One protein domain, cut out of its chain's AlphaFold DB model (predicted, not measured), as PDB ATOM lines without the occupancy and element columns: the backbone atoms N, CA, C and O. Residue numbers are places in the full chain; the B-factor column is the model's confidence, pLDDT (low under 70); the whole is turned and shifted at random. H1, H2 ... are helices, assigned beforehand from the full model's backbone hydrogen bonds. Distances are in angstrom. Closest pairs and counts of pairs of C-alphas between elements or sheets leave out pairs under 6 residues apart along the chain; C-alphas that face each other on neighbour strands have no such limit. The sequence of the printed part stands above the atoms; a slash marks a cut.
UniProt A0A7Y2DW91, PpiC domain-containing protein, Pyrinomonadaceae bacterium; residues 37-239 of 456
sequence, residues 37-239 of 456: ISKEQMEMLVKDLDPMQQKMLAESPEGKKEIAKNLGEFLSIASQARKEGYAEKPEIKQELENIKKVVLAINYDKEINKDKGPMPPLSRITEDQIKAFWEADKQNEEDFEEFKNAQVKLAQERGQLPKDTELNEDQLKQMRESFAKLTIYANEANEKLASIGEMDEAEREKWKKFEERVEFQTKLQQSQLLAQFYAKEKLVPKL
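This is residues 37 to 239 of the 456 residues of the protein "PpiC domain-containing protein" of Pyrinomonadaceae bacterium (UniProt A0A7Y2DW91). Two long helices, H7 and H8, make a V whose arms are joined at its point by residues 198 to 200, and H4 runs between the arms and packs on both. On the H8 side H3 crosses H8, and the short H1 sits loosely in the opening between H3 and H8 with the short H2 farther out; on the H7 side H5 packs on H7, and H6 packs on the first part of H4. The printed part has 203 residues, with eight named helices, H1 to H8 in order along it, and no named strand: the class is all helix. It is compact, with a radius of gyration of the C-alphas of 19.3 A and spans of 54 by 50 by 33 A.

Start at H1, residues 39 to 47; it is close to but not clearly touching H2, residues 51 to 58, the closest C-alphas being those of Val 46 and Gln 54, 6.8 A apart. Next comes H3, residues 61 to 83, near H1; its residues 74 to 82 alone touch residues 223 to 231 of H8, residues 201 to 239, about perpendicular at 74 degrees, with the C-alphas of Ala 78 and Ala 227 closest at 4.4 A. Look then at H4, residues 90 to 116: it touches H8 at a steep tilt of 39 degrees, opposite ways, closest at C-alphas 100 and 218, 5.3 A. With residues 101 to 109 alone H4 touches residues 182 to 189 of H7, residues 169 to 197, closest at C-alphas 105 and 186, 4.4 A. H7 is the hub, touching four helices. H5, residues 127 to 136, touches H7, closest at C-alphas 130 and 180, 5.9 A. H6, residues 139 to 158, touches H4 by residues 150 to 154 alone, closest at C-alphas 91 and 150, 6.8 A. Every O i to N i+4 pair is within hydrogen-bond range in H1, H2, H3, H5 and H6; in H4 it is 21 of 23, in H7 23 of 25, in H8 32 of 35.

Find C-alpha 39, where H1 begins, at (192.357, 220.110, 248.424). H3 is 33.0 A from first to last C-alpha, H4 39.5 A, H6 28.3 A and H7 44.1 A. H8, the longest, runs 53.5 A to C-alpha 239 at (217.990, 230.887, 267.252), with a kink of 47 degrees near residue 231.

The two C-alphas farthest apart are those of Asp 200 and Leu 239, 55.2 A. The printed part has no cut and no long link. The mean pLDDT of the printed part is 89.8, and no printed residue is under 70.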
ATOM      1  N   ILE A  37     196.250 226.943 249.721       92.50
ATOM      2  CA  ILE A  37     196.464 225.626 249.116       92.50
ATOM      3  C   ILE A  37     195.138 224.857 249.151       92.50
ATOM      4  O   ILE A  37     194.587 224.605 250.225       92.50
ATOM      5  N   SER A  38     194.615 224.510 247.974       94.31
ATOM      6  CA  SER A  38     193.360 223.768 247.820       94.31
ATOM      7  C   SER A  38     193.508 222.278 248.153       94.31
ATOM      8  O   SER A  38     194.619 221.757 248.286       94.31
ATOM      9  N   LYS A  39     192.376 221.568 248.249       95.19
ATOM     10  CA  LYS A  39     192.357 220.110 248.424       95.19
ATOM     11  C   LYS A  39     193.115 219.419 247.287       95.19
ATOM     12  O   LYS A  39     194.002 218.616 247.540       95.19
ATOM     13  N   GLU A  40     192.836 219.802 246.049       92.69
ATOM     14  CA  GLU A  40     193.424 219.246 244.824       92.69
ATOM     15  C   GLU A  40     194.939 219.488 244.756       92.69
ATOM     16  O   GLU A  40     195.692 218.624 244.307       92.69
ATOM     17  N   GLN A  41     195.402 220.642 245.243       92.31
ATOM     18  CA  GLN A  41     196.826 220.949 245.362       92.31
ATOM     19  C   GLN A  41     197.505 220.097 246.443       92.31
ATOM     20  O   GLN A  41     198.592 219.577 246.201       92.31
ATOM     21  N   MET A  42     196.863 219.868 247.595       91.50
ATOM     22  CA  MET A  42     197.373 218.920 248.597       91.50
ATOM     23  C   MET A  42     197.429 217.487 248.051       91.50
ATOM     24  O   MET A  42     198.446 216.814 248.216       91.50
ATOM     25  N   GLU A  43     196.385 217.036 247.346       92.56
ATOM     26  CA  GLU A  43     196.343 215.722 246.685       92.56
ATOM     27  C   GLU A  43     197.440 215.570 245.621       92.56
ATOM     28  O   GLU A  43     198.002 214.487 245.454       92.56
ATOM     29  N   MET A  44     197.798 216.657 244.935       87.62
ATOM     30  CA  MET A  44     198.925 216.692 244.006       87.62
ATOM     31  C   MET A  44     200.273 216.522 244.722       87.62
ATOM     32  O   MET A  44     201.085 215.721 244.266       87.62
ATOM     33  N   LEU A  45     200.504 217.219 245.843       87.38
ATOM     34  CA  LEU A  45     201.756 217.113 246.609       87.38
ATOM     35  C   LEU A  45     201.982 215.698 247.157       87.38
ATOM     36  O   LEU A  45     203.080 215.157 247.051       87.38
ATOM     37  N   VAL A  46     200.944 215.083 247.727       85.75
ATOM     38  CA  VAL A  46     201.057 213.751 248.349       85.75
ATOM     39  C   VAL A  46     201.138 212.611 247.333       85.75
ATOM     40  O   VAL A  46     201.547 211.510 247.691       85.75
ATOM     41  N   LYS A  47     200.779 212.852 246.065       85.19
ATOM     42  CA  LYS A  47     200.838 211.850 244.991       85.19
ATOM     43  C   LYS A  47     202.264 211.514 244.548       85.19
ATOM     44  O   LYS A  47     202.490 210.397 244.087       85.19
ATOM     45  N   ASP A  48     203.197 212.457 244.671       76.62
ATOM     46  CA  ASP A  48     204.609 212.251 244.320       76.62
ATOM     47  C   ASP A  48     205.434 211.662 245.502       76.62
ATOM     48  O   ASP A  48     206.624 211.396 245.342       76.62
ATOM     49  N   LEU A  49     204.813 211.403 246.669       80.56
ATOM     50  CA  LEU A  49     205.403 210.618 247.772       80.56
ATOM     51  C   LEU A  49     205.559 209.135 247.392       80.56
ATOM     52  O   LEU A  49     204.841 208.632 246.522       80.56
ATOM     53  N   ASP A  50     206.427 208.394 248.085       83.94
ATOM     54  CA  ASP A  50     206.570 206.954 247.830       83.94
ATOM     55  C   ASP A  50     205.323 206.142 248.277       83.94
ATOM     56  O   ASP A  50     204.544 206.601 249.121       83.94
ATOM     57  N   PRO A  51     205.091 204.925 247.740       86.56
ATOM     58  CA  PRO A  51     203.908 204.122 248.068       86.56
ATOM     59  C   PRO A  51     203.702 203.828 249.562       86.56
ATOM     60  O   PRO A  51     202.558 203.740 250.018       86.56
ATOM     61  N   MET A  52     204.782 203.679 250.335       84.50
ATOM     62  CA  MET A  52     204.714 203.407 251.771       84.50
ATOM     63  C   MET A  52     204.336 204.677 252.539       84.50
ATOM     64  O   MET A  52     203.433 204.628 253.377       84.50
ATOM     65  N   GLN A  53     204.940 205.818 252.196       86.31
ATOM     66  CA  GLN A  53     204.549 207.135 252.715       86.31
ATOM     67  C   GLN A  53     203.077 207.445 252.424       86.31
ATOM     68  O   GLN A  53     202.344 207.847 253.330       86.31
ATOM     69  N   GLN A  54     202.612 207.205 251.192       86.38
ATOM     70  CA  GLN A  54     201.206 207.396 250.824       86.38
ATOM     71  C   GLN A  54     200.273 206.524 251.669       86.38
ATOM     72  O   GLN A  54     199.245 207.009 252.139       86.38
ATOM     73  N   LYS A  55     200.628 205.255 251.912       89.50
ATOM     74  CA  LYS A  55     199.828 204.370 252.766       89.50
ATOM     75  C   LYS A  55     199.772 204.876 254.211       89.50
ATOM     76  O   LYS A  55     198.681 205.030 254.755       89.50
ATOM     77  N   MET A  56     200.924 205.184 254.811       87.50
ATOM     78  CA  MET A  56     200.999 205.696 256.186       87.50
ATOM     79  C   MET A  56     200.191 206.989 256.363       87.50
ATOM     80  O   MET A  56     199.498 207.159 257.365       87.50
ATOM     81  N   LEU A  57     200.238 207.889 255.378       87.69
ATOM     82  CA  LEU A  57     199.506 209.152 255.410       87.69
ATOM     83  C   LEU A  57     198.000 208.987 255.139       87.69
ATOM     84  O   LEU A  57     197.190 209.738 255.682       87.69
ATOM     85  N   ALA A  58     197.601 208.005 254.326       91.06
ATOM     86  CA  ALA A  58     196.192 207.667 254.124       91.06
ATOM     87  C   ALA A  58     195.525 207.198 255.428       91.06
ATOM     88  O   ALA A  58     194.384 207.574 255.698       91.06
ATOM     89  N   GLU A  59     196.261 206.439 256.244       90.88
ATOM     90  CA  GLU A  59     195.811 205.867 257.519       90.88
ATOM     91  C   GLU A  59     195.953 206.834 258.721       90.88
ATOM     92  O   GLU A  59     195.459 206.526 259.804       90.88
ATOM     93  N   SER A  60     196.576 208.015 258.557       91.50
ATOM     94  CA  SER A  60     196.880 208.952 259.658       91.50
ATOM     95  C   SER A  60     196.237 210.346 259.495       91.50
ATOM     96  O   SER A  60     196.808 211.229 258.845       91.50
ATOM     97  N   PRO A  61     195.075 210.611 260.131       91.88
ATOM     98  CA  PRO A  61     194.476 211.949 260.197       91.88
ATOM     99  C   PRO A  61     195.397 212.994 260.845       91.88
ATOM    100  O   PRO A  61     195.416 214.156 260.435       91.88
ATOM    101  N   GLU A  62     196.175 212.584 261.845       89.31
ATOM    102  CA  GLU A  62     197.168 213.409 262.533       89.31
ATOM    103  C   GLU A  62     198.312 213.780 261.584       89.31
ATOM    104  O   GLU A  62     198.632 214.961 261.467       89.31
ATOM    105  N   GLY A  63     198.850 212.811 260.831       88.06
ATOM    106  CA  GLY A  63     199.888 213.049 259.826       88.06
ATOM    107  C   GLY A  63     199.439 214.012 258.722       88.06
ATOM    108  O   GLY A  63     200.204 214.884 258.315       88.06
ATOM    109  N   LYS A  64     198.172 213.939 258.286       88.12
ATOM    110  CA  LYS A  64     197.612 214.904 257.320       88.12
ATOM    111  C   LYS A  64     197.569 216.330 257.869       88.12
ATOM    112  O   LYS A  64     197.960 217.264 257.170       88.12
ATOM    113  N   LYS A  65     197.124 216.498 259.120       91.06
ATOM    114  CA  LYS A  65     197.131 217.800 259.812       91.06
ATOM    115  C   LYS A  65     198.551 218.320 260.018       91.06
ATOM    116  O   LYS A  65     198.775 219.515 259.872       91.06
ATOM    117  N   GLU A  66     199.497 217.440 260.335       87.31
ATOM    118  CA  GLU A  66     200.905 217.785 260.511       87.31
ATOM    119  C   GLU A  66     201.527 218.273 259.193       87.31
ATOM    120  O   GLU A  66     202.049 219.383 259.161       87.31
ATOM    121  N   ILE A  67     201.371 217.548 258.078       86.69
ATOM    122  CA  ILE A  67     201.845 218.014 256.760       86.69
ATOM    123  C   ILE A  67     201.211 219.357 256.378       86.69
ATOM    124  O   ILE A  67     201.929 220.266 255.960       86.69
ATOM    125  N   ALA A  68     199.896 219.516 256.559       88.38
ATOM    126  CA  ALA A  68     199.213 220.777 256.271       88.38
ATOM    127  C   ALA A  68     199.755 221.936 257.126       88.38
ATOM    128  O   ALA A  68     200.051 223.010 256.602       88.38
ATOM    129  N   LYS A  69     199.954 221.708 258.430       89.88
ATOM    130  CA  LYS A  69     200.551 222.682 259.350       89.88
ATOM    131  C   LYS A  69     201.960 223.078 258.898       89.88
ATOM    132  O   LYS A  69     202.241 224.267 258.778       89.88
ATOM    133  N   ASN A  70     202.822 222.101 258.630       88.38
ATOM    134  CA  ASN A  70     204.228 222.335 258.303       88.38
ATOM    135  C   ASN A  70     204.382 223.025 256.933       88.38
ATOM    136  O   ASN A  70     205.251 223.880 256.764       88.38
ATOM    137  N   LEU A  71     203.493 222.733 255.973       89.44
ATOM    138  CA  LEU A  71     203.385 223.477 254.714       89.44
ATOM    139  C   LEU A  71     202.956 224.935 254.959       89.44
ATOM    140  O   LEU A  71     203.527 225.845 254.363       89.44
ATOM    141  N   GLY A  72     201.993 225.173 255.856       91.06
ATOM    142  CA  GLY A  72     201.565 226.517 256.255       91.06
ATOM    143  C   GLY A  72     202.676 227.324 256.935       91.06
ATOM    144  O   GLY A  72     202.912 228.472 256.561       91.06
ATOM    145  N   GLU A  73     203.408 226.720 257.875       90.94
ATOM    146  CA  GLU A  73     204.608 227.289 258.509       90.94
ATOM    147  C   GLU A  73     205.644 227.714 257.456       90.94
ATOM    148  O   GLU A  73     206.054 228.874 257.392       90.94
ATOM    149  N   PHE A  74     205.999 226.787 256.567       91.88
ATOM    150  CA  PHE A  74     206.933 227.002 255.468       91.88
ATOM    151  C   PHE A  74     206.500 228.143 254.519       91.88
ATOM    152  O   PHE A  74     207.293 229.039 254.208       91.88
ATOM    153  N   LEU A  75     205.235 228.159 254.086       93.38
ATOM    154  CA  LEU A  75     204.707 229.201 253.201       93.38
ATOM    155  C   LEU A  75     204.599 230.563 253.901       93.38
ATOM    156  O   LEU A  75     204.818 231.593 253.261       93.38
ATOM    157  N   SER A  76     204.362 230.583 255.216       94.06
ATOM    158  CA  SER A  76     204.391 231.808 256.028       94.06
ATOM    159  C   SER A  76     205.787 232.444 256.023       94.06
ATOM    160  O   SER A  76     205.916 233.654 255.825       94.06
ATOM    161  N   ILE A  77     206.844 231.629 256.154       93.56
ATOM    162  CA  ILE A  77     208.246 232.070 256.051       93.56
ATOM    163  C   ILE A  77     208.536 232.623 254.646       93.56
ATOM    164  O   ILE A  77     209.091 233.714 254.510       93.56
ATOM    165  N   ALA A  78     208.116 231.921 253.591       93.38
ATOM    166  CA  ALA A  78     208.293 232.380 252.211       93.38
ATOM    167  C   ALA A  78     207.509 233.671 251.893       93.38
ATOM    168  O   ALA A  78     207.934 234.478 251.064       93.38
ATOM    169  N   SER A  79     206.356 233.875 252.532       95.31
ATOM    170  CA  SER A  79     205.554 235.098 252.431       95.31
ATOM    171  C   SER A  79     206.250 236.276 253.126       95.31
ATOM    172  O   SER A  79     206.399 237.343 252.525       95.31
ATOM    173  N   GLN A  80     206.802 236.058 254.326       95.69
ATOM    174  CA  GLN A  80     207.620 237.056 255.023       95.69
ATOM    175  C   GLN A  80     208.862 237.452 254.206       95.69
ATOM    176  O   GLN A  80     209.161 238.639 254.077       95.69
ATOM    177  N   ALA A  81     209.537 236.482 253.581       95.56
ATOM    178  CA  ALA A  81     210.669 236.728 252.691       95.56
ATOM    179  C   ALA A  81     210.296 237.645 251.506       95.56
ATOM    180  O   ALA A  81     211.021 238.593 251.203       95.56
ATOM    181  N   ARG A  82     209.137 237.415 250.863       94.62
ATOM    182  CA  ARG A  82     208.621 238.309 249.805       94.62
ATOM    183  C   ARG A  82     208.362 239.720 250.336       94.62
ATOM    184  O   ARG A  82     208.795 240.679 249.703       94.62
ATOM    185  N   LYS A  83     207.722 239.859 251.506       94.75
ATOM    186  CA  LYS A  83     207.451 241.165 252.141       94.75
ATOM    187  C   LYS A  83     208.721 241.947 252.493       94.75
ATOM    188  O   LYS A  83     208.713 243.169 252.404       94.75
ATOM    189  N   GLU A  84     209.806 241.264 252.857       95.44
ATOM    190  CA  GLU A  84     211.126 241.875 253.091       95.44
ATOM    191  C   GLU A  84     211.967 242.046 251.806       95.44
ATOM    192  O   GLU A  84     213.152 242.366 251.877       95.44
ATOM    193  N   GLY A  85     211.370 241.869 250.620       94.31
ATOM    194  CA  GLY A  85     211.997 242.191 249.335       94.31
ATOM    195  C   GLY A  85     212.987 241.151 248.807       94.31
ATOM    196  O   GLY A  85     213.693 241.432 247.840       94.31
ATOM    197  N   TYR A  86     213.041 239.940 249.378       92.88
ATOM    198  CA  TYR A  86     213.985 238.903 248.930       92.88
ATOM    199  C   TYR A  86     213.786 238.521 247.458       92.88
ATOM    200  O   TYR A  86     214.766 238.287 246.761       92.88
ATOM    201  N   ALA A  87     212.544 238.525 246.966       92.00
ATOM    202  CA  ALA A  87     212.231 238.221 245.567       92.00
ATOM    203  C   ALA A  87     212.751 239.266 244.559       92.00
ATOM    204  O   ALA A  87     212.830 238.972 243.371       92.00
ATOM    205  N   GLU A  88     213.126 240.462 245.024       92.56
ATOM    206  CA  GLU A  88     213.652 241.544 244.184       92.56
ATOM    207  C   GLU A  88     215.184 241.685 244.271       92.56
ATOM    208  O   GLU A  88     215.759 242.502 243.549       92.56
ATOM    209  N   LYS A  89     215.873 240.887 245.108       90.12
ATOM    210  CA  LYS A  89     217.344 240.783 245.052       90.12
ATOM    211  C   LYS A  89     217.735 240.207 243.679       90.12
ATOM    212  O   LYS A  89     217.181 239.162 243.337       90.12
ATOM    213  N   PRO A  90     218.653 240.813 242.898       86.62
ATOM    214  CA  PRO A  90     218.930 240.397 241.517       86.62
ATOM    215  C   PRO A  90     219.225 238.899 241.347       86.62
ATOM    216  O   PRO A  90     218.696 238.257 240.444       86.62
ATOM    217  N   GLU A  91     220.011 238.333 242.259       80.12
ATOM    218  CA  GLU A  91     220.448 236.935 242.263       80.12
ATOM    219  C   GLU A  91     219.281 235.972 242.509       80.12
ATOM    220  O   GLU A  91     219.154 234.943 241.847       80.12
ATOM    221  N   ILE A  92     218.397 236.333 243.444       87.50
ATOM    222  CA  ILE A  92     217.193 235.561 243.755       87.50
ATOM    223  C   ILE A  92     216.185 235.713 242.618       87.50
ATOM    224  O   ILE A  92     215.609 234.721 242.188       87.50
ATOM    225  N   LYS A  93     215.992 236.928 242.101       89.56
ATOM    226  CA  LYS A  93     215.036 237.235 241.033       89.56
ATOM    227  C   LYS A  93     215.310 236.429 239.767       89.56
ATOM    228  O   LYS A  93     214.375 235.851 239.217       89.56
ATOM    229  N   GLN A  94     216.575 236.336 239.356       84.25
ATOM    230  CA  GLN A  94     216.963 235.484 238.236       84.25
ATOM    231  C   GLN A  94     216.633 234.013 238.529       84.25
ATOM    232  O   GLN A  94     215.990 233.350 237.718       84.25
ATOM    233  N   GLU A  95     216.968 233.515 239.723       85.81
ATOM    234  CA  GLU A  95     216.660 232.138 240.122       85.81
ATOM    235  C   GLU A  95     215.150 231.835 240.200       85.81
ATOM    236  O   GLU A  95     214.727 230.717 239.907       85.81
ATOM    237  N   LEU A  96     214.299 232.818 240.508       90.00
ATOM    238  CA  LEU A  96     212.842 232.641 240.475       90.00
ATOM    239  C   LEU A  96     212.315 232.386 239.048       90.00
ATOM    240  O   LEU A  96     211.414 231.556 238.887       90.00
ATOM    241  N   GLU A  97     212.879 233.034 238.022       87.06
ATOM    242  CA  GLU A  97     212.569 232.739 236.611       87.06
ATOM    243  C   GLU A  97     213.206 231.421 236.145       87.06
ATOM    244  O   GLU A  97     212.588 230.648 235.409       87.06
ATOM    245  N   ASN A  98     214.404 231.105 236.640       83.12
ATOM    246  CA  ASN A  98     215.066 229.830 236.379       83.12
ATOM    247  C   ASN A  98     214.205 228.651 236.864       83.12
ATOM    248  O   ASN A  98     213.940 227.721 236.103       83.12
ATOM    249  N   ILE A  99     213.686 228.721 238.094       87.69
ATOM    250  CA  ILE A  99     212.763 227.730 238.666       87.69
ATOM    251  C   ILE A  99     211.543 227.523 237.758       87.69
ATOM    252  O   ILE A  99     211.190 226.384 237.449       87.69
ATOM    253  N   LYS A 100     210.932 228.608 237.266       90.81
ATOM    254  CA  LYS A 100     209.796 228.540 236.333       90.81
ATOM    255  C   LYS A 100     210.157 227.778 235.053       90.81
ATOM    256  O   LYS A 100     209.382 226.924 234.624       90.81
ATOM    257  N   LYS A 101     211.347 228.016 234.479       88.38
ATOM    258  CA  LYS A 101     211.862 227.256 233.324       88.38
ATOM    259  C   LYS A 101     211.966 225.758 233.622       88.38
ATOM    260  O   LYS A 101     211.506 224.946 232.822       88.38
ATOM    261  N   VAL A 102     212.573 225.399 234.756       87.44
ATOM    262  CA  VAL A 102     212.814 224.001 235.159       87.44
ATOM    263  C   VAL A 102     211.508 223.252 235.341       87.44
ATOM    264  O   VAL A 102     211.315 222.192 234.743       87.44
ATOM    265  N   VAL A 103     210.596 223.817 236.134       90.50
ATOM    266  CA  VAL A 103     209.299 223.200 236.412       90.50
ATOM    267  C   VAL A 103     208.506 223.022 235.120       90.50
ATOM    268  O   VAL A 103     207.952 221.943 234.910       90.50
ATOM    269  N   LEU A 104     208.500 224.024 234.232       94.88
ATOM    270  CA  LEU A 104     207.841 223.940 232.928       94.88
ATOM    271  C   LEU A 104     208.436 222.821 232.057       94.88
ATOM    272  O   LEU A 104     207.695 221.944 231.622       94.88
ATOM    273  N   ALA A 105     209.758 222.806 231.849       93.50
ATOM    274  CA  ALA A 105     210.431 221.833 230.984       93.50
ATOM    275  C   ALA A 105     210.281 220.382 231.480       93.50
ATOM    276  O   ALA A 105     209.970 219.488 230.692       93.50
ATOM    277  N   ILE A 106     210.456 220.142 232.786       91.25
ATOM    278  CA  ILE A 106     210.336 218.802 233.385       91.25
ATOM    279  C   ILE A 106     208.885 218.306 233.348       91.25
ATOM    280  O   ILE A 106     208.639 217.140 233.035       91.25
ATOM    281  N   ASN A 107     207.905 219.170 233.636       92.19
ATOM    282  CA  ASN A 107     206.502 218.776 233.511       92.19
ATOM    283  C   ASN A 107     206.126 218.521 232.053       92.19
ATOM    284  O   ASN A 107     205.393 217.569 231.793       92.19
ATOM    285  N   TYR A 108     206.606 219.342 231.116       96.25
ATOM    286  CA  TYR A 108     206.313 219.184 229.693       96.25
ATOM    287  C   TYR A 108     206.830 217.843 229.169       96.25
ATOM    288  O   TYR A 108     206.040 217.080 228.616       96.25
ATOM    289  N   ASP A 109     208.087 217.492 229.465       95.00
ATOM    290  CA  ASP A 109     208.647 216.160 229.199       95.00
ATOM    291  C   ASP A 109     207.754 215.042 229.766       95.00
ATOM    292  O   ASP A 109     207.320 214.145 229.037       95.00
ATOM    293  N   LYS A 110     207.391 215.141 231.055       92.00
ATOM    294  CA  LYS A 110     206.505 214.181 231.733       92.00
ATOM    295  C   LYS A 110     205.143 214.069 231.035       92.00
ATOM    296  O   LYS A 110     204.634 212.962 230.913       92.00
ATOM    297  N   GLU A 111     204.553 215.162 230.555       93.94
ATOM    298  CA  GLU A 111     203.216 215.179 229.939       93.94
ATOM    299  C   GLU A 111     203.212 214.702 228.473       93.94
ATOM    300  O   GLU A 111     202.274 214.005 228.075       93.94
ATOM    301  N   ILE A 112     204.244 215.013 227.675       94.69
ATOM    302  CA  ILE A 112     204.358 214.555 226.273       94.69
ATOM    303  C   ILE A 112     204.904 213.122 226.149       94.69
ATOM    304  O   ILE A 112     204.707 212.472 225.119       94.69
ATOM    305  N   ASN A 113     205.592 212.619 227.181       93.44
ATOM    306  CA  ASN A 113     206.220 211.294 227.181       93.44
ATOM    307  C   ASN A 113     205.611 210.297 228.188       93.44
ATOM    308  O   ASN A 113     206.100 209.169 228.263       93.44
ATOM    309  N   LYS A 114     204.527 210.652 228.901       89.62
ATOM    310  CA  LYS A 114     203.851 209.796 229.906       89.62
ATOM    311  C   LYS A 114     203.533 208.372 229.437       89.62
ATOM    312  O   LYS A 114     203.675 207.432 230.210       89.62
ATOM    313  N   ASP A 115     203.162 208.209 228.167       92.00
ATOM    314  CA  ASP A 115     202.762 206.921 227.588       92.00
ATOM    315  C   ASP A 115     203.957 206.098 227.052       92.00
ATOM    316  O   ASP A 115     203.787 204.969 226.598       92.00
ATOM    317  N   LYS A 116     205.186 206.640 227.097       89.06
ATOM    318  CA  LYS A 116     206.399 206.035 226.502       89.06
ATOM    319  C   LYS A 116     207.253 205.236 227.501       89.06
ATOM    320  O   LYS A 116     208.385 204.865 227.180       89.06
ATOM    321  N   GLY A 117     206.734 204.992 228.704       81.81
ATOM    322  CA  GLY A 117     207.441 204.321 229.799       81.81
ATOM    323  C   GLY A 117     208.439 205.221 230.548       81.81
ATOM    324  O   GLY A 117     208.806 206.296 230.052       81.81
ATOM    325  N   PRO A 118     208.873 204.800 231.753       82.94
ATOM    326  CA  PRO A 118     209.709 205.605 232.636       82.94
ATOM    327  C   PRO A 118     211.104 205.820 232.042       82.94
ATOM    328  O   PRO A 118     211.764 204.878 231.611       82.94
ATOM    329  N   MET A 119     211.551 207.071 232.061       83.06
ATOM    330  CA  MET A 119     212.900 207.507 231.703       83.06
ATOM    331  C   MET A 119     213.304 208.654 232.643       83.06
ATOM    332  O   MET A 119     212.415 209.329 233.172       83.06
ATOM    333  N   PRO A 120     214.608 208.912 232.851       85.25
ATOM    334  CA  PRO A 120     215.058 210.120 233.538       85.25
ATOM    335  C   PRO A 120     214.536 211.384 232.828       85.25
ATOM    336  O   PRO A 120     214.483 211.381 231.592       85.25
ATOM    337  N   PRO A 121     214.189 212.465 233.550       83.62
ATOM    338  CA  PRO A 121     213.754 213.712 232.926       83.62
ATOM    339  C   PRO A 121     214.743 214.219 231.870       83.62
ATOM    340  O   PRO A 121     215.957 214.087 232.026       83.62
ATOM    341  N   LEU A 122     214.217 214.801 230.793       89.19
ATOM    342  CA  LEU A 122     214.944 215.395 229.663       89.19
ATOM    343  C   LEU A 122     215.811 214.419 228.837       89.19
ATOM    344  O   LEU A 122     216.382 214.807 227.818       89.19
ATOM    345  N   SER A 123     215.910 213.143 229.225       90.94
ATOM    346  CA  SER A 123     216.768 212.141 228.565       90.94
ATOM    347  C   SER A 123     216.312 211.734 227.159       90.94
ATOM    348  O   SER A 123     217.046 211.051 226.451       90.94
ATOM    349  N   ARG A 124     215.106 212.145 226.749       93.12
ATOM    350  CA  ARG A 124     214.549 211.879 225.415       93.12
ATOM    351  C   ARG A 124     214.951 212.913 224.361       93.12
ATOM    352  O   ARG A 124     214.690 212.673 223.186       93.12
ATOM    353  N   ILE A 125     215.593 214.013 224.760       94.94
ATOM    354  CA  ILE A 125     216.195 214.983 223.839       94.94
ATOM    355  C   ILE A 125     217.502 214.400 223.293       94.94
ATOM    356  O   ILE A 125     218.374 214.002 224.070       94.94
ATOM    357  N   THR A 126     217.641 214.358 221.968       95.94
ATOM    358  CA  THR A 126     218.805 213.768 221.288       95.94
ATOM    359  C   THR A 126     219.992 214.730 221.181       95.94
ATOM    360  O   THR A 126     219.843 215.950 221.276       95.94
ATOM    361  N   GLU A 127     221.185 214.185 220.918       96.25
ATOM    362  CA  GLU A 127     222.383 214.981 220.608       96.25
ATOM    363  C   GLU A 127     222.168 215.899 219.394       96.25
ATOM    364  O   GLU A 127     222.584 217.055 219.428       96.25
ATOM    365  N   ASP A 128     221.446 215.437 218.366       97.62
ATOM    366  CA  ASP A 128     221.102 216.247 217.190       97.62
ATOM    367  C   ASP A 128     220.205 217.442 217.546       97.62
ATOM    368  O   ASP A 128     220.421 218.538 217.034       97.62
ATOM    369  N   GLN A 129     219.230 217.275 218.452       97.00
ATOM    370  CA  GLN A 129     218.391 218.386 218.924       97.00
ATOM    371  C   GLN A 129     219.205 219.409 219.727       97.00
ATOM    372  O   GLN A 129     219.022 220.613 219.560       97.00
ATOM    373  N   ILE A 130     220.133 218.943 220.567       97.00
ATOM    374  CA  ILE A 130     221.031 219.809 221.346       97.00
ATOM    375  C   ILE A 130     221.970 220.570 220.412       97.00
ATOM    376  O   ILE A 130     222.153 221.774 220.568       97.00
ATOM    377  N   LYS A 131     222.536 219.894 219.409       97.00
ATOM    378  CA  LYS A 131     223.372 220.520 218.387       97.00
ATOM    379  C   LYS A 131     222.590 221.571 217.595       97.00
ATOM    380  O   LYS A 131     223.057 222.700 217.485       97.00
ATOM    381  N   ALA A 132     221.393 221.231 217.117       97.12
ATOM    382  CA  ALA A 132     220.524 222.157 216.397       97.12
ATOM    383  C   ALA A 132     220.164 223.389 217.244       97.12
ATOM    384  O   ALA A 132     220.162 224.495 216.721       97.12
ATOM    385  N   PHE A 133     219.933 223.225 218.552       96.44
ATOM    386  CA  PHE A 133     219.724 224.342 219.478       96.44
ATOM    387  C   PHE A 133     220.918 225.315 219.503       96.44
ATOM    388  O   PHE A 133     220.725 226.518 219.341       96.44
ATOM    389  N   TRP A 134     222.153 224.817 219.631       96.44
ATOM    390  CA  TRP A 134     223.352 225.674 219.608       96.44
ATOM    391  C   TRP A 134     223.643 226.296 218.234       96.44
ATOM    392  O   TRP A 134     224.242 227.365 218.164       96.44
ATOM    393  N   GLU A 135     223.242 225.642 217.142       95.94
ATOM    394  CA  GLU A 135     223.427 226.151 215.775       95.94
ATOM    395  C   GLU A 135     222.330 227.148 215.344       95.94
ATOM    396  O   GLU A 135     222.566 227.946 214.435       95.94
ATOM    397  N   ALA A 136     221.151 227.126 215.979       94.25
ATOM    398  CA  ALA A 136     219.986 227.922 215.579       94.25
ATOM    399  C   ALA A 136     220.081 229.414 215.937       94.25
ATOM    400  O   ALA A 136     219.689 230.254 215.127       94.25
ATOM    401  N   ASP A 137     220.590 229.748 217.126       91.50
ATOM    402  CA  ASP A 137     220.736 231.133 217.585       91.50
ATOM    403  C   ASP A 137     222.026 231.308 218.397       91.50
ATOM    404  O   ASP A 137     222.359 230.491 219.255       91.50
ATOM    405  N   LYS A 138     222.744 232.405 218.138       90.12
ATOM    406  CA  LYS A 138     223.939 232.795 218.896       90.12
ATOM    407  C   LYS A 138     223.598 233.288 220.299       90.12
ATOM    408  O   LYS A 138     224.441 233.155 221.181       90.12
ATOM    409  N   GLN A 139     222.386 233.808 220.506       91.56
ATOM    410  CA  GLN A 139     221.916 234.262 221.815       91.56
ATOM    411  C   GLN A 139     221.993 233.139 222.861       91.56
ATOM    412  O   GLN A 139     222.386 233.383 223.995       91.56
ATOM    413  N   ASN A 140     221.768 231.884 222.450       92.12
ATOM    414  CA  ASN A 140     221.867 230.710 223.321       92.12
ATOM    415  C   ASN A 140     223.231 230.579 224.030       92.12
ATOM    416  O   ASN A 140     223.285 230.041 225.135       92.12
ATOM    417  N   GLU A 141     224.323 231.056 223.418       93.62
ATOM    418  CA  GLU A 141     225.662 231.063 224.025       93.62
ATOM    419  C   GLU A 141     225.774 232.100 225.150       93.62
ATOM    420  O   GLU A 141     226.275 231.797 226.231       93.62
ATOM    421  N   GLU A 142     225.274 233.313 224.910       92.00
ATOM    422  CA  GLU A 142     225.276 234.403 225.889       92.00
ATOM    423  C   GLU A 142     224.374 234.055 227.083       92.00
ATOM    424  O   GLU A 142     224.785 234.187 228.237       92.00
ATOM    425  N   ASP A 143     223.195 233.494 226.807       89.12
ATOM    426  CA  ASP A 143     222.233 233.030 227.809       89.12
ATOM    427  C   ASP A 143     222.800 231.886 228.673       89.12
ATOM    428  O   ASP A 143     222.478 231.761 229.860       89.12
ATOM    429  N   PHE A 144     223.656 231.035 228.092       90.81
ATOM    430  CA  PHE A 144     224.368 229.979 228.813       90.81
ATOM    431  C   PHE A 144     225.480 230.530 229.712       90.81
ATOM    432  O   PHE A 144     225.678 230.039 230.827       90.81
ATOM    433  N   GLU A 145     226.196 231.557 229.264       91.06
ATOM    434  CA  GLU A 145     227.200 232.231 230.085       91.06
ATOM    435  C   GLU A 145     226.547 232.987 231.254       91.06
ATOM    436  O   GLU A 145     227.018 232.874 232.390       91.06
ATOM    437  N   GLU A 146     225.418 233.669 231.032       87.62
ATOM    438  CA  GLU A 146     224.616 234.267 232.109       87.62
ATOM    439  C   GLU A 146     224.100 233.200 233.087       87.62
ATOM    440  O   GLU A 146     224.292 233.329 234.301       87.62
ATOM    441  N   PHE A 147     223.536 232.100 232.571       82.69
ATOM    442  CA  PHE A 147     223.112 230.940 233.362       82.69
ATOM    443  C   PHE A 147     224.220 230.426 234.286       82.69
ATOM    444  O   PHE A 147     224.022 230.317 235.500       82.69
ATOM    445  N   LYS A 148     225.387 230.109 233.712       86.19
ATOM    446  CA  LYS A 148     226.558 229.611 234.440       86.19
ATOM    447  C   LYS A 148     226.918 230.548 235.584       86.19
ATOM    448  O   LYS A 148     227.064 230.109 236.723       86.19
ATOM    449  N   ASN A 149     227.054 231.835 235.276       85.56
ATOM    450  CA  ASN A 149     227.511 232.834 236.232       85.56
ATOM    451  C   ASN A 149     226.503 233.006 237.383       85.56
ATOM    452  O   ASN A 149     226.910 233.080 238.545       85.56
ATOM    453  N   ALA A 150     225.199 232.976 237.084       81.88
ATOM    454  CA  ALA A 150     224.143 232.990 238.094       81.88
ATOM    455  C   ALA A 150     224.197 231.751 239.009       81.88
ATOM    456  O   ALA A 150     224.195 231.901 240.231       81.88
ATOM    457  N   GLN A 151     224.312 230.539 238.451       81.00
ATOM    458  CA  GLN A 151     224.362 229.303 239.245       81.00
ATOM    459  C   GLN A 151     225.622 229.192 240.110       81.00
ATOM    460  O   GLN A 151     225.529 228.810 241.277       81.00
ATOM    461  N   VAL A 152     226.793 229.562 239.580       81.62
ATOM    462  CA  VAL A 152     228.051 229.578 240.347       81.62
ATOM    463  C   VAL A 152     227.945 230.551 241.522       81.62
ATOM    464  O   VAL A 152     228.224 230.167 242.660       81.62
ATOM    465  N   LYS A 153     227.468 231.782 241.282       82.00
ATOM    466  CA  LYS A 153     227.263 232.784 242.338       82.00
ATOM    467  C   LYS A 153     226.273 232.294 243.400       82.00
ATOM    468  O   LYS A 153     226.543 232.393 244.595       82.00
ATOM    469  N   LEU A 154     225.158 231.709 242.976       77.38
ATOM    470  CA  LEU A 154     224.127 231.186 243.866       77.38
ATOM    471  C   LEU A 154     224.624 230.011 244.723       77.38
ATOM    472  O   LEU A 154     224.339 229.951 245.921       77.38
ATOM    473  N   ALA A 155     225.407 229.094 244.148       78.19
ATOM    474  CA  ALA A 155     226.042 228.005 244.888       78.19
ATOM    475  C   ALA A 155     227.035 228.540 245.940       78.19
ATOM    476  O   ALA A 155     227.061 228.044 247.072       78.19
ATOM    477  N   GLN A 156     227.794 229.592 245.613       78.88
ATOM    478  CA  GLN A 156     228.685 230.279 246.556       78.88
ATOM    479  C   GLN A 156     227.913 230.977 247.687       78.88
ATOM    480  O   GLN A 156     228.256 230.816 248.858       78.88
ATOM    481  N   GLU A 157     226.826 231.692 247.381       76.81
ATOM    482  CA  GLU A 157     225.972 232.344 248.387       76.81
ATOM    483  C   GLU A 157     225.266 231.338 249.304       76.81
ATOM    484  O   GLU A 157     225.140 231.565 250.514       76.81
ATOM    485  N   ARG A 158     224.865 230.177 248.773       73.50
ATOM    486  CA  ARG A 158     224.354 229.052 249.571       73.50
ATOM    487  C   ARG A 158     225.444 228.414 250.443       73.50
ATOM    488  O   ARG A 158     225.108 227.900 251.508       73.50
ATOM    489  N   GLY A 159     226.723 228.535 250.081       74.31
ATOM    490  CA  GLY A 159     227.855 227.859 250.733       74.31
ATOM    491  C   GLY A 159     228.072 226.424 250.238       74.31
ATOM    492  O   GLY A 159     228.717 225.632 250.913       74.31
ATOM    493  N   GLN A 160     227.502 226.088 249.079       76.25
ATOM    494  CA  GLN A 160     227.637 224.793 248.399       76.25
ATOM    495  C   GLN A 160     228.916 224.715 247.555       76.25
ATOM    496  O   GLN A 160     229.383 223.623 247.244       76.25
ATOM    497  N   LEU A 161     229.481 225.870 247.196       74.75
ATOM    498  CA  LEU A 161     230.717 226.009 246.437       74.75
ATOM    499  C   LEU A 161     231.625 227.026 247.154       74.75
ATOM    500  O   LEU A 161     231.126 228.083 247.552       74.75
ATOM    501  N   PRO A 162     232.929 226.760 247.352       82.38
ATOM    502  CA  PRO A 162     233.835 227.768 247.887       82.38
ATOM    503  C   PRO A 162     233.918 228.985 246.958       82.38
ATOM    504  O   PRO A 162     233.767 228.878 245.736       82.38
ATOM    505  N   LYS A 163     234.194 230.154 247.541       74.94
ATOM    506  CA  LYS A 163     234.552 231.338 246.753       74.94
ATOM    507  C   LYS A 163     235.782 231.007 245.904       74.94
ATOM    508  O   LYS A 163     236.630 230.228 246.332       74.94
ATOM    509  N   ASP A 164     235.817 231.553 244.694       79.25
ATOM    510  CA  ASP A 164     236.914 231.390 243.730       79.25
ATOM    511  C   ASP A 164     237.114 229.951 243.190       79.25
ATOM    512  O   ASP A 164     238.140 229.649 242.588       79.25
ATOM    513  N   THR A 165     236.129 229.053 243.352       79.06
ATOM    514  CA  THR A 165     236.143 227.733 242.688       79.06
ATOM    515  C   THR A 165     235.594 227.823 241.264       79.06
ATOM    516  O   THR A 165     234.435 228.193 241.069       79.06
ATOM    517  N   GLU A 166     236.403 227.427 240.282       79.88
ATOM    518  CA  GLU A 166     235.989 227.252 238.885       79.88
ATOM    519  C   GLU A 166     235.402 225.850 238.641       79.88
ATOM    520  O   GLU A 166     235.771 224.876 239.302       79.88
ATOM    521  N   LEU A 167     234.479 225.741 237.680       79.44
ATOM    522  CA  LEU A 167     233.919 224.458 237.242       79.44
ATOM    523  C   LEU A 167     234.890 223.755 236.287       79.44
ATOM    524  O   LEU A 167     235.440 224.385 235.386       79.44
ATOM    525  N   ASN A 168     235.059 222.440 236.443       85.44
ATOM    526  CA  ASN A 168     235.879 221.644 235.527       85.44
ATOM    527  C   ASN A 168     235.166 221.374 234.182       85.44
ATOM    528  O   ASN A 168     233.965 221.611 234.038       85.44
ATOM    529  N   GLU A 169     235.902 220.865 233.189       91.06
ATOM    530  CA  GLU A 169     235.381 220.639 231.829       91.06
ATOM    531  C   GLU A 169     234.144 219.725 231.793       91.06
ATOM    532  O   GLU A 169     233.183 220.024 231.081       91.06
ATOM    533  N   ASP A 170     234.114 218.655 232.595       83.56
ATOM    534  CA  ASP A 170     232.973 217.734 232.666       83.56
ATOM    535  C   ASP A 170     231.736 218.401 233.285       83.56
ATOM    536  O   ASP A 170     230.625 218.244 232.776       83.56
ATOM    537  N   GLN A 171     231.917 219.191 234.348       84.12
ATOM    538  CA  GLN A 171     230.851 219.980 234.973       84.12
ATOM    539  C   GLN A 171     230.294 221.023 233.997       84.12
ATOM    540  O   GLN A 171     229.075 221.140 233.858       84.12
ATOM    541  N   LEU A 172     231.165 221.740 233.279       85.38
ATOM    542  CA  LEU A 172     230.766 222.702 232.248       85.38
ATOM    543  C   LEU A 172     229.997 222.015 231.115       85.38
ATOM    544  O   LEU A 172     228.939 222.503 230.716       85.38
ATOM    545  N   LYS A 173     230.469 220.856 230.638       89.62
ATOM    546  CA  LYS A 173     229.801 220.060 229.600       89.62
ATOM    547  C   LYS A 173     228.414 219.590 230.045       89.62
ATOM    548  O   LYS A 173     227.447 219.800 229.314       89.62
ATOM    549  N   GLN A 174     228.294 219.011 231.242       86.00
ATOM    550  CA  GLN A 174     227.014 218.543 231.792       86.00
ATOM    551  C   GLN A 174     226.023 219.693 231.995       86.00
ATOM    552  O   GLN A 174     224.847 219.570 231.649       86.00
ATOM    553  N   MET A 175     226.489 220.827 232.522       87.06
ATOM    554  CA  MET A 175     225.682 222.030 232.724       87.06
ATOM    555  C   MET A 175     225.229 222.645 231.392       87.06
ATOM    556  O   MET A 175     224.087 223.090 231.281       87.06
ATOM    557  N   ARG A 176     226.080 222.620 230.359       92.19
ATOM    558  CA  ARG A 176     225.749 223.068 229.000       92.19
ATOM    559  C   ARG A 176     224.704 222.177 228.335       92.19
ATOM    560  O   ARG A 176     223.699 222.673 227.832       92.19
ATOM    561  N   GLU A 177     224.902 220.863 228.369       91.00
ATOM    562  CA  GLU A 177     223.933 219.890 227.856       91.00
ATOM    563  C   GLU A 177     222.571 220.046 228.552       91.00
ATOM    564  O   GLU A 177     221.525 220.121 227.907       91.00
ATOM    565  N   SER A 178     222.604 220.182 229.878       89.06
ATOM    566  CA  SER A 178     221.442 220.436 230.726       89.06
ATOM    567  C   SER A 178     220.704 221.726 230.374       89.06
ATOM    568  O   SER A 178     219.478 221.725 230.277       89.06
ATOM    569  N   PHE A 179     221.438 222.824 230.168       91.25
ATOM    570  CA  PHE A 179     220.870 224.106 229.763       91.25
ATOM    571  C   PHE A 179     220.101 223.976 228.451       91.25
ATOM    572  O   PHE A 179     218.927 224.336 228.412       91.25
ATOM    573  N   ALA A 180     220.725 223.402 227.416       95.38
ATOM    574  CA  ALA A 180     220.090 223.196 226.116       95.38
ATOM    575  C   ALA A 180     218.810 222.360 226.243       95.38
ATOM    576  O   ALA A 180     217.749 222.778 225.781       95.38
ATOM    577  N   LYS A 181     218.884 221.223 226.948       94.88
ATOM    578  CA  LYS A 181     217.737 220.341 227.204       94.88
ATOM    579  C   LYS A 181     216.572 221.066 227.889       94.88
ATOM    580  O   LYS A 181     215.424 220.926 227.471       94.88
ATOM    581  N   LEU A 182     216.867 221.874 228.908       91.88
ATOM    582  CA  LEU A 182     215.873 222.699 229.593       91.88
ATOM    583  C   LEU A 182     215.297 223.799 228.689       91.88
ATOM    584  O   LEU A 182     214.106 224.078 228.779       91.88
ATOM    585  N   THR A 183     216.106 224.441 227.838       93.94
ATOM    586  CA  THR A 183     215.625 225.479 226.907       93.94
ATOM    587  C   THR A 183     214.701 224.907 225.845       93.94
ATOM    588  O   THR A 183     213.624 225.455 225.649       93.94
ATOM    589  N   ILE A 184     215.075 223.790 225.217       96.25
ATOM    590  CA  ILE A 184     214.289 223.142 224.157       96.25
ATOM    591  C   ILE A 184     212.867 222.848 224.654       96.25
ATOM    592  O   ILE A 184     211.904 223.392 224.117       96.25
ATOM    593  N   TYR A 185     212.720 222.083 225.741       96.75
ATOM    594  CA  TYR A 185     211.391 221.746 226.263       96.75
ATOM    595  C   TYR A 185     210.659 222.916 226.927       96.75
ATOM    596  O   TYR A 185     209.433 222.938 226.877       96.75
ATOM    597  N   ALA A 186     211.343 223.907 227.510       94.69
ATOM    598  CA  ALA A 186     210.659 225.113 227.987       94.69
ATOM    599  C   ALA A 186     210.075 225.934 226.825       94.69
ATOM    600  O   ALA A 186     208.965 226.448 226.942       94.69
ATOM    601  N   ASN A 187     210.791 226.037 225.702       94.81
ATOM    602  CA  ASN A 187     210.329 226.754 224.517       94.81
ATOM    603  C   ASN A 187     209.160 226.017 223.850       94.81
ATOM    604  O   ASN A 187     208.105 226.623 223.669       94.81
ATOM    605  N   GLU A 188     209.287 224.707 223.605       96.06
ATOM    606  CA  GLU A 188     208.186 223.874 223.093       96.06
ATOM    607  C   GLU A 188     206.935 223.964 223.991       96.06
ATOM    608  O   GLU A 188     205.813 224.097 223.500       96.06
ATOM    609  N   ALA A 189     207.115 223.951 225.317       96.19
ATOM    610  CA  ALA A 189     206.017 224.114 226.263       96.19
ATOM    611  C   ALA A 189     205.368 225.502 226.177       96.19
ATOM    612  O   ALA A 189     204.143 225.594 226.173       96.19
ATOM    613  N   ASN A 190     206.155 226.578 226.081       94.94
ATOM    614  CA  ASN A 190     205.635 227.939 225.930       94.94
ATOM    615  C   ASN A 190     204.849 228.111 224.620       94.94
ATOM    616  O   ASN A 190     203.768 228.696 224.636       94.94
ATOM    617  N   GLU A 191     205.332 227.562 223.502       95.19
ATOM    618  CA  GLU A 191     204.607 227.545 222.222       95.19
ATOM    619  C   GLU A 191     203.296 226.745 222.321       95.19
ATOM    620  O   GLU A 191     202.242 227.169 221.825       95.19
ATOM    621  N   LYS A 192     203.324 225.607 223.028       95.12
ATOM    622  CA  LYS A 192     202.128 224.795 223.272       95.12
ATOM    623  C   LYS A 192     201.119 225.505 224.183       95.12
ATOM    624  O   LYS A 192     199.924 225.427 223.923       95.12
ATOM    625  N   LEU A 193     201.566 226.239 225.202       93.94
ATOM    626  CA  LEU A 193     200.691 227.051 226.056       93.94
ATOM    627  C   LEU A 193     200.110 228.257 225.295       93.94
ATOM    628  O   LEU A 193     198.912 228.525 225.383       93.94
ATOM    629  N   ALA A 194     200.913 228.941 224.475       94.31
ATOM    630  CA  ALA A 194     200.462 230.078 223.668       94.31
ATOM    631  C   ALA A 194     199.353 229.702 222.664       94.31
ATOM    632  O   ALA A 194     198.463 230.509 222.391       94.31
ATOM    633  N   SER A 195     199.363 228.466 222.156       94.19
ATOM    634  CA  SER A 195     198.369 227.947 221.204       94.19
ATOM    635  C   SER A 195     197.088 227.380 221.847       94.19
ATOM    636  O   SER A 195     196.185 226.960 221.122       94.19
ATOM    637  N   ILE A 196     196.924 227.412 223.183       91.19
ATOM    638  CA  ILE A 196     195.734 226.878 223.895       91.19
ATOM    639  C   ILE A 196     194.404 227.432 223.353       91.19
ATOM    640  O   ILE A 196     193.387 226.734 223.349       91.19
ATOM    641  N   GLY A 197     194.389 228.685 222.885       90.12
ATOM    642  CA  GLY A 197     193.195 229.319 222.317       90.12
ATOM    643  C   GLY A 197     192.692 228.678 221.017       90.12
ATOM    644  O   GLY A 197     191.496 228.770 220.728       90.12
ATOM    645  N   GLU A 198     193.574 228.004 220.277       94.88
ATOM    646  CA  GLU A 198     193.323 227.401 218.959       94.88
ATOM    647  C   GLU A 198     192.987 225.899 219.042       94.88
ATOM    648  O   GLU A 198     192.458 225.328 218.091       94.88
ATOM    649  N   MET A 199     193.247 225.266 220.191       94.75
ATOM    650  CA  MET A 199     192.994 223.839 220.437       94.75
ATOM    651  C   MET A 199     191.500 223.515 220.583       94.75
ATOM    652  O   MET A 199     190.706 224.362 221.008       94.75
ATOM    653  N   ASP A 200     191.120 222.260 220.315       97.25
ATOM    654  CA  ASP A 200     189.787 221.752 220.659       97.25
ATOM    655  C   ASP A 200     189.530 221.772 222.178       97.25
ATOM    656  O   ASP A 200     190.434 222.007 222.979       97.25
ATOM    657  N   GLU A 201     188.278 221.577 222.594       96.25
ATOM    658  CA  GLU A 201     187.873 221.689 224.000       96.25
ATOM    659  C   GLU A 201     188.613 220.706 224.926       96.25
ATOM    660  O   GLU A 201     189.041 221.099 226.014       96.25
ATOM    661  N   ALA A 202     188.830 219.464 224.485       95.94
ATOM    662  CA  ALA A 202     189.452 218.422 225.295       95.94
ATOM    663  C   ALA A 202     190.969 218.633 225.427       95.94
ATOM    664  O   ALA A 202     191.526 218.506 226.523       95.94
ATOM    665  N   GLU A 203     191.649 218.997 224.336       95.12
ATOM    666  CA  GLU A 203     193.071 219.334 224.393       95.12
ATOM    667  C   GLU A 203     193.302 220.650 225.169       95.12
ATOM    668  O   GLU A 203     194.211 220.729 226.000       95.12
ATOM    669  N   ARG A 204     192.432 221.652 225.003       96.00
ATOM    670  CA  ARG A 204     192.455 222.910 225.769       96.00
ATOM    671  C   ARG A 204     192.298 222.678 227.272       96.00
ATOM    672  O   ARG A 204     193.043 223.265 228.055       96.00
ATOM    673  N   GLU A 205     191.359 221.832 227.697       95.75
ATOM    674  CA  GLU A 205     191.173 221.499 229.115       95.75
ATOM    675  C   GLU A 205     192.397 220.762 229.688       95.75
ATOM    676  O   GLU A 205     192.854 221.077 230.792       95.75
ATOM    677  N   LYS A 206     192.981 219.832 228.917       94.81
ATOM    678  CA  LYS A 206     194.229 219.141 229.278       94.81
ATOM    679  C   LYS A 206     195.364 220.139 229.537       94.81
ATOM    680  O   LYS A 206     196.017 220.042 230.577       94.81
ATOM    681  N   TRP A 207     195.613 221.074 228.617       95.62
ATOM    682  CA  TRP A 207     196.746 221.998 228.741       95.62
ATOM    683  C   TRP A 207     196.532 223.096 229.787       95.62
ATOM    684  O   TRP A 207     197.500 223.480 230.436       95.62
ATOM    685  N   LYS A 208     195.289 223.495 230.081       94.50
ATOM    686  CA  LYS A 208     194.987 224.332 231.259       94.50
ATOM    687  C   LYS A 208     195.325 223.636 232.580       94.50
ATOM    688  O   LYS A 208     196.038 224.193 233.403       94.50
ATOM    689  N   LYS A 209     194.910 222.375 232.753       92.38
ATOM    690  CA  LYS A 209     195.260 221.568 233.944       92.38
ATOM    691  C   LYS A 209     196.764 221.295 234.068       92.38
ATOM    692  O   LYS A 209     197.260 220.992 235.154       92.38
ATOM    693  N   PHE A 210     197.492 221.344 232.955       94.50
ATOM    694  CA  PHE A 210     198.952 221.320 232.937       94.50
ATOM    695  C   PHE A 210     199.541 222.667 233.385       94.50
ATOM    696  O   PHE A 210     200.420 222.677 234.244       94.50
ATOM    697  N   GLU A 211     199.037 223.787 232.863       93.44
ATOM    698  CA  GLU A 211     199.461 225.143 233.233       93.44
ATOM    699  C   GLU A 211     199.263 225.406 234.734       93.44
ATOM    700  O   GLU A 211     200.218 225.762 235.421       93.44
ATOM    701  N   GLU A 212     198.082 225.097 235.278       90.88
ATOM    702  CA  GLU A 212     197.760 225.203 236.713       90.88
ATOM    703  C   GLU A 212     198.721 224.378 237.596       90.88
ATOM    704  O   GLU A 212     199.172 224.834 238.652       90.88
ATOM    705  N   ARG A 213     199.080 223.161 237.155       89.56
ATOM    706  CA  ARG A 213     200.053 222.281 237.829       89.56
ATOM    707  C   ARG A 213     201.453 222.897 237.829       89.56
ATOM    708  O   ARG A 213     202.118 222.901 238.865       89.56
ATOM    709  N   VAL A 214     201.896 223.403 236.677       91.50
ATOM    710  CA  VAL A 214     203.212 224.034 236.510       91.50
ATOM    711  C   VAL A 214     203.303 225.323 237.320       91.50
ATOM    712  O   VAL A 214     204.302 225.527 238.008       91.50
ATOM    713  N   GLU A 215     202.270 226.167 237.309       91.25
ATOM    714  CA  GLU A 215     202.224 227.396 238.105       91.25
ATOM    715  C   GLU A 215     202.306 227.080 239.604       91.25
ATOM    716  O   GLU A 215     203.105 227.681 240.326       91.25
ATOM    717  N   PHE A 216     201.539 226.090 240.071       89.75
ATOM    718  CA  PHE A 216     201.556 225.659 241.464       89.75
ATOM    719  C   PHE A 216     202.939 225.153 241.905       89.75
ATOM    720  O   PHE A 216     203.489 225.643 242.895       89.75
ATOM    721  N   GLN A 217     203.536 224.225 241.150       89.19
ATOM    722  CA  GLN A 217     204.870 223.697 241.451       89.19
ATOM    723  C   GLN A 217     205.960 224.780 241.354       89.19
ATOM    724  O   GLN A 217     206.862 224.815 242.193       89.19
ATOM    725  N   THR A 218     205.838 225.715 240.405       91.38
ATOM    726  CA  THR A 218     206.725 226.883 240.279       91.38
ATOM    727  C   THR A 218     206.648 227.743 241.533       91.38
ATOM    728  O   THR A 218     207.666 227.978 242.181       91.38
ATOM    729  N   LYS A 219     205.444 228.165 241.939       92.56
ATOM    730  CA  LYS A 219     205.243 228.990 243.140       92.56
ATOM    731  C   LYS A 219     205.700 228.283 244.418       92.56
ATOM    732  O   LYS A 219     206.157 228.958 245.346       92.56
ATOM    733  N   LEU A 220     205.616 226.951 244.478       89.12
ATOM    734  CA  LEU A 220     206.132 226.155 245.591       89.12
ATOM    735  C   LEU A 220     207.666 226.194 245.649       89.12
ATOM    736  O   LEU A 220     208.211 226.598 246.673       89.12
ATOM    737  N   GLN A 221     208.364 225.859 244.559       87.69
ATOM    738  CA  GLN A 221     209.834 225.891 244.507       87.69
ATOM    739  C   GLN A 221     210.396 227.311 244.688       87.69
ATOM    740  O   GLN A 221     211.349 227.521 245.437       87.69
ATOM    741  N   GLN A 222     209.748 228.324 244.106       93.19
ATOM    742  CA  GLN A 222     210.059 229.735 244.359       93.19
ATOM    743  C   GLN A 222     209.924 230.090 245.848       93.19
ATOM    744  O   GLN A 222     210.750 230.808 246.409       93.19
ATOM    745  N   SER A 223     208.899 229.559 246.520       92.19
ATOM    746  CA  SER A 223     208.734 229.730 247.966       92.19
ATOM    747  C   SER A 223     209.815 228.986 248.761       92.19
ATOM    748  O   SER A 223     210.238 229.495 249.797       92.19
ATOM    749  N   GLN A 224     210.322 227.847 248.265       89.56
ATOM    750  CA  GLN A 224     211.424 227.101 248.892       89.56
ATOM    751  C   GLN A 224     212.714 227.917 248.881       89.56
ATOM    752  O   GLN A 224     213.334 228.092 249.931       89.56
ATOM    753  N   LEU A 225     213.052 228.502 247.730       88.62
ATOM    754  CA  LEU A 225     214.182 229.414 247.580       88.62
ATOM    755  C   LEU A 225     214.108 230.586 248.570       88.62
ATOM    756  O   LEU A 225     215.050 230.856 249.316       88.62
ATOM    757  N   LEU A 226     212.965 231.275 248.591       92.62
ATOM    758  CA  LEU A 226     212.762 232.473 249.403       92.62
ATOM    759  C   LEU A 226     212.808 232.169 250.904       92.62
ATOM    760  O   LEU A 226     213.459 232.896 251.656       92.62
ATOM    761  N   ALA A 227     212.181 231.070 251.336       89.75
ATOM    762  CA  ALA A 227     212.254 230.621 252.719       89.75
ATOM    763  C   ALA A 227     213.682 230.226 253.125       89.75
ATOM    764  O   ALA A 227     214.096 230.566 254.229       89.75
ATOM    765  N   GLN A 228     214.458 229.577 252.247       87.75
ATOM    766  CA  GLN A 228     215.852 229.204 252.519       87.75
ATOM    767  C   GLN A 228     216.734 230.437 252.778       87.75
ATOM    768  O   GLN A 228     217.445 230.488 253.785       87.75
ATOM    769  N   PHE A 229     216.679 231.440 251.895       88.00
ATOM    770  CA  PHE A 229     217.451 232.676 252.053       88.00
ATOM    771  C   PHE A 229     217.042 233.454 253.307       88.00
ATOM    772  O   PHE A 229     217.901 233.883 254.079       88.00
ATOM    773  N   TYR A 230     215.736 233.590 253.546       92.56
ATOM    774  CA  TYR A 230     215.222 234.266 254.733       92.56
ATOM    775  C   TYR A 230     215.593 233.531 256.024       92.56
ATOM    776  O   TYR A 230     216.032 234.154 256.990       92.56
ATOM    777  N   ALA A 231     215.496 232.198 256.037       89.38
ATOM    778  CA  ALA A 231     215.901 231.388 257.174       89.38
ATOM    779  C   ALA A 231     217.383 231.599 257.510       89.38
ATOM    780  O   ALA A 231     217.703 231.916 258.655       89.38
ATOM    781  N   LYS A 232     218.266 231.515 256.506       86.75
ATOM    782  CA  LYS A 232     219.713 231.718 256.666       86.75
ATOM    783  C   LYS A 232     220.064 233.120 257.175       86.75
ATOM    784  O   LYS A 232     220.858 233.241 258.100       86.75
ATOM    785  N   GLU A 233     219.490 234.171 256.588       89.88
ATOM    786  CA  GLU A 233     219.856 235.560 256.910       89.88
ATOM    787  C   GLU A 233     219.151 236.133 258.150       89.88
ATOM    788  O   GLU A 233     219.688 237.036 258.791       89.88
ATOM    789  N   LYS A 234     217.931 235.676 258.469       92.12
ATOM    790  CA  LYS A 234     217.044 236.336 259.448       92.12
ATOM    791  C   LYS A 234     216.531 235.436 260.560       92.12
ATOM    792  O   LYS A 234     216.136 235.976 261.593       92.12
ATOM    793  N   LEU A 235     216.482 234.116 260.366       89.06
ATOM    794  CA  LEU A 235     215.951 233.192 261.376       89.06
ATOM    795  C   LEU A 235     217.061 232.512 262.162       89.06
ATOM    796  O   LEU A 235     217.037 232.599 263.381       89.06
ATOM    797  N   VAL A 236     218.060 231.926 261.497       88.12
ATOM    798  CA  VAL A 236     219.189 231.251 262.163       88.12
ATOM    799  C   VAL A 236     219.860 232.145 263.222       88.12
ATOM    800  O   VAL A 236     219.971 231.676 264.353       88.12
ATOM    801  N   PRO A 237     220.172 233.437 262.970       90.31
ATOM    802  CA  PRO A 237     220.731 234.318 264.005       90.31
ATOM    803  C   PRO A 237     219.799 234.571 265.205       90.31
ATOM    804  O   PRO A 237     220.265 234.874 266.296       90.31
ATOM    805  N   LYS A 238     218.472 234.439 265.044       88.56
ATOM    806  CA  LYS A 238     217.500 234.560 266.151       88.56
ATOM    807  C   LYS A 238     217.401 233.288 267.004       88.56
ATOM    808  O   LYS A 238     216.807 233.336 268.077       88.56
ATOM    809  N   LEU A 239     217.942 232.164 266.526       87.88
ATOM    810  CA  LEU A 239     217.990 230.887 267.252       87.88
ATOM    811  C   LEU A 239     219.293 230.713 268.047       87.88
ATOM    812  O   LEU A 239     219.466 229.707 268.736       87.88
TER     813      LEU A 239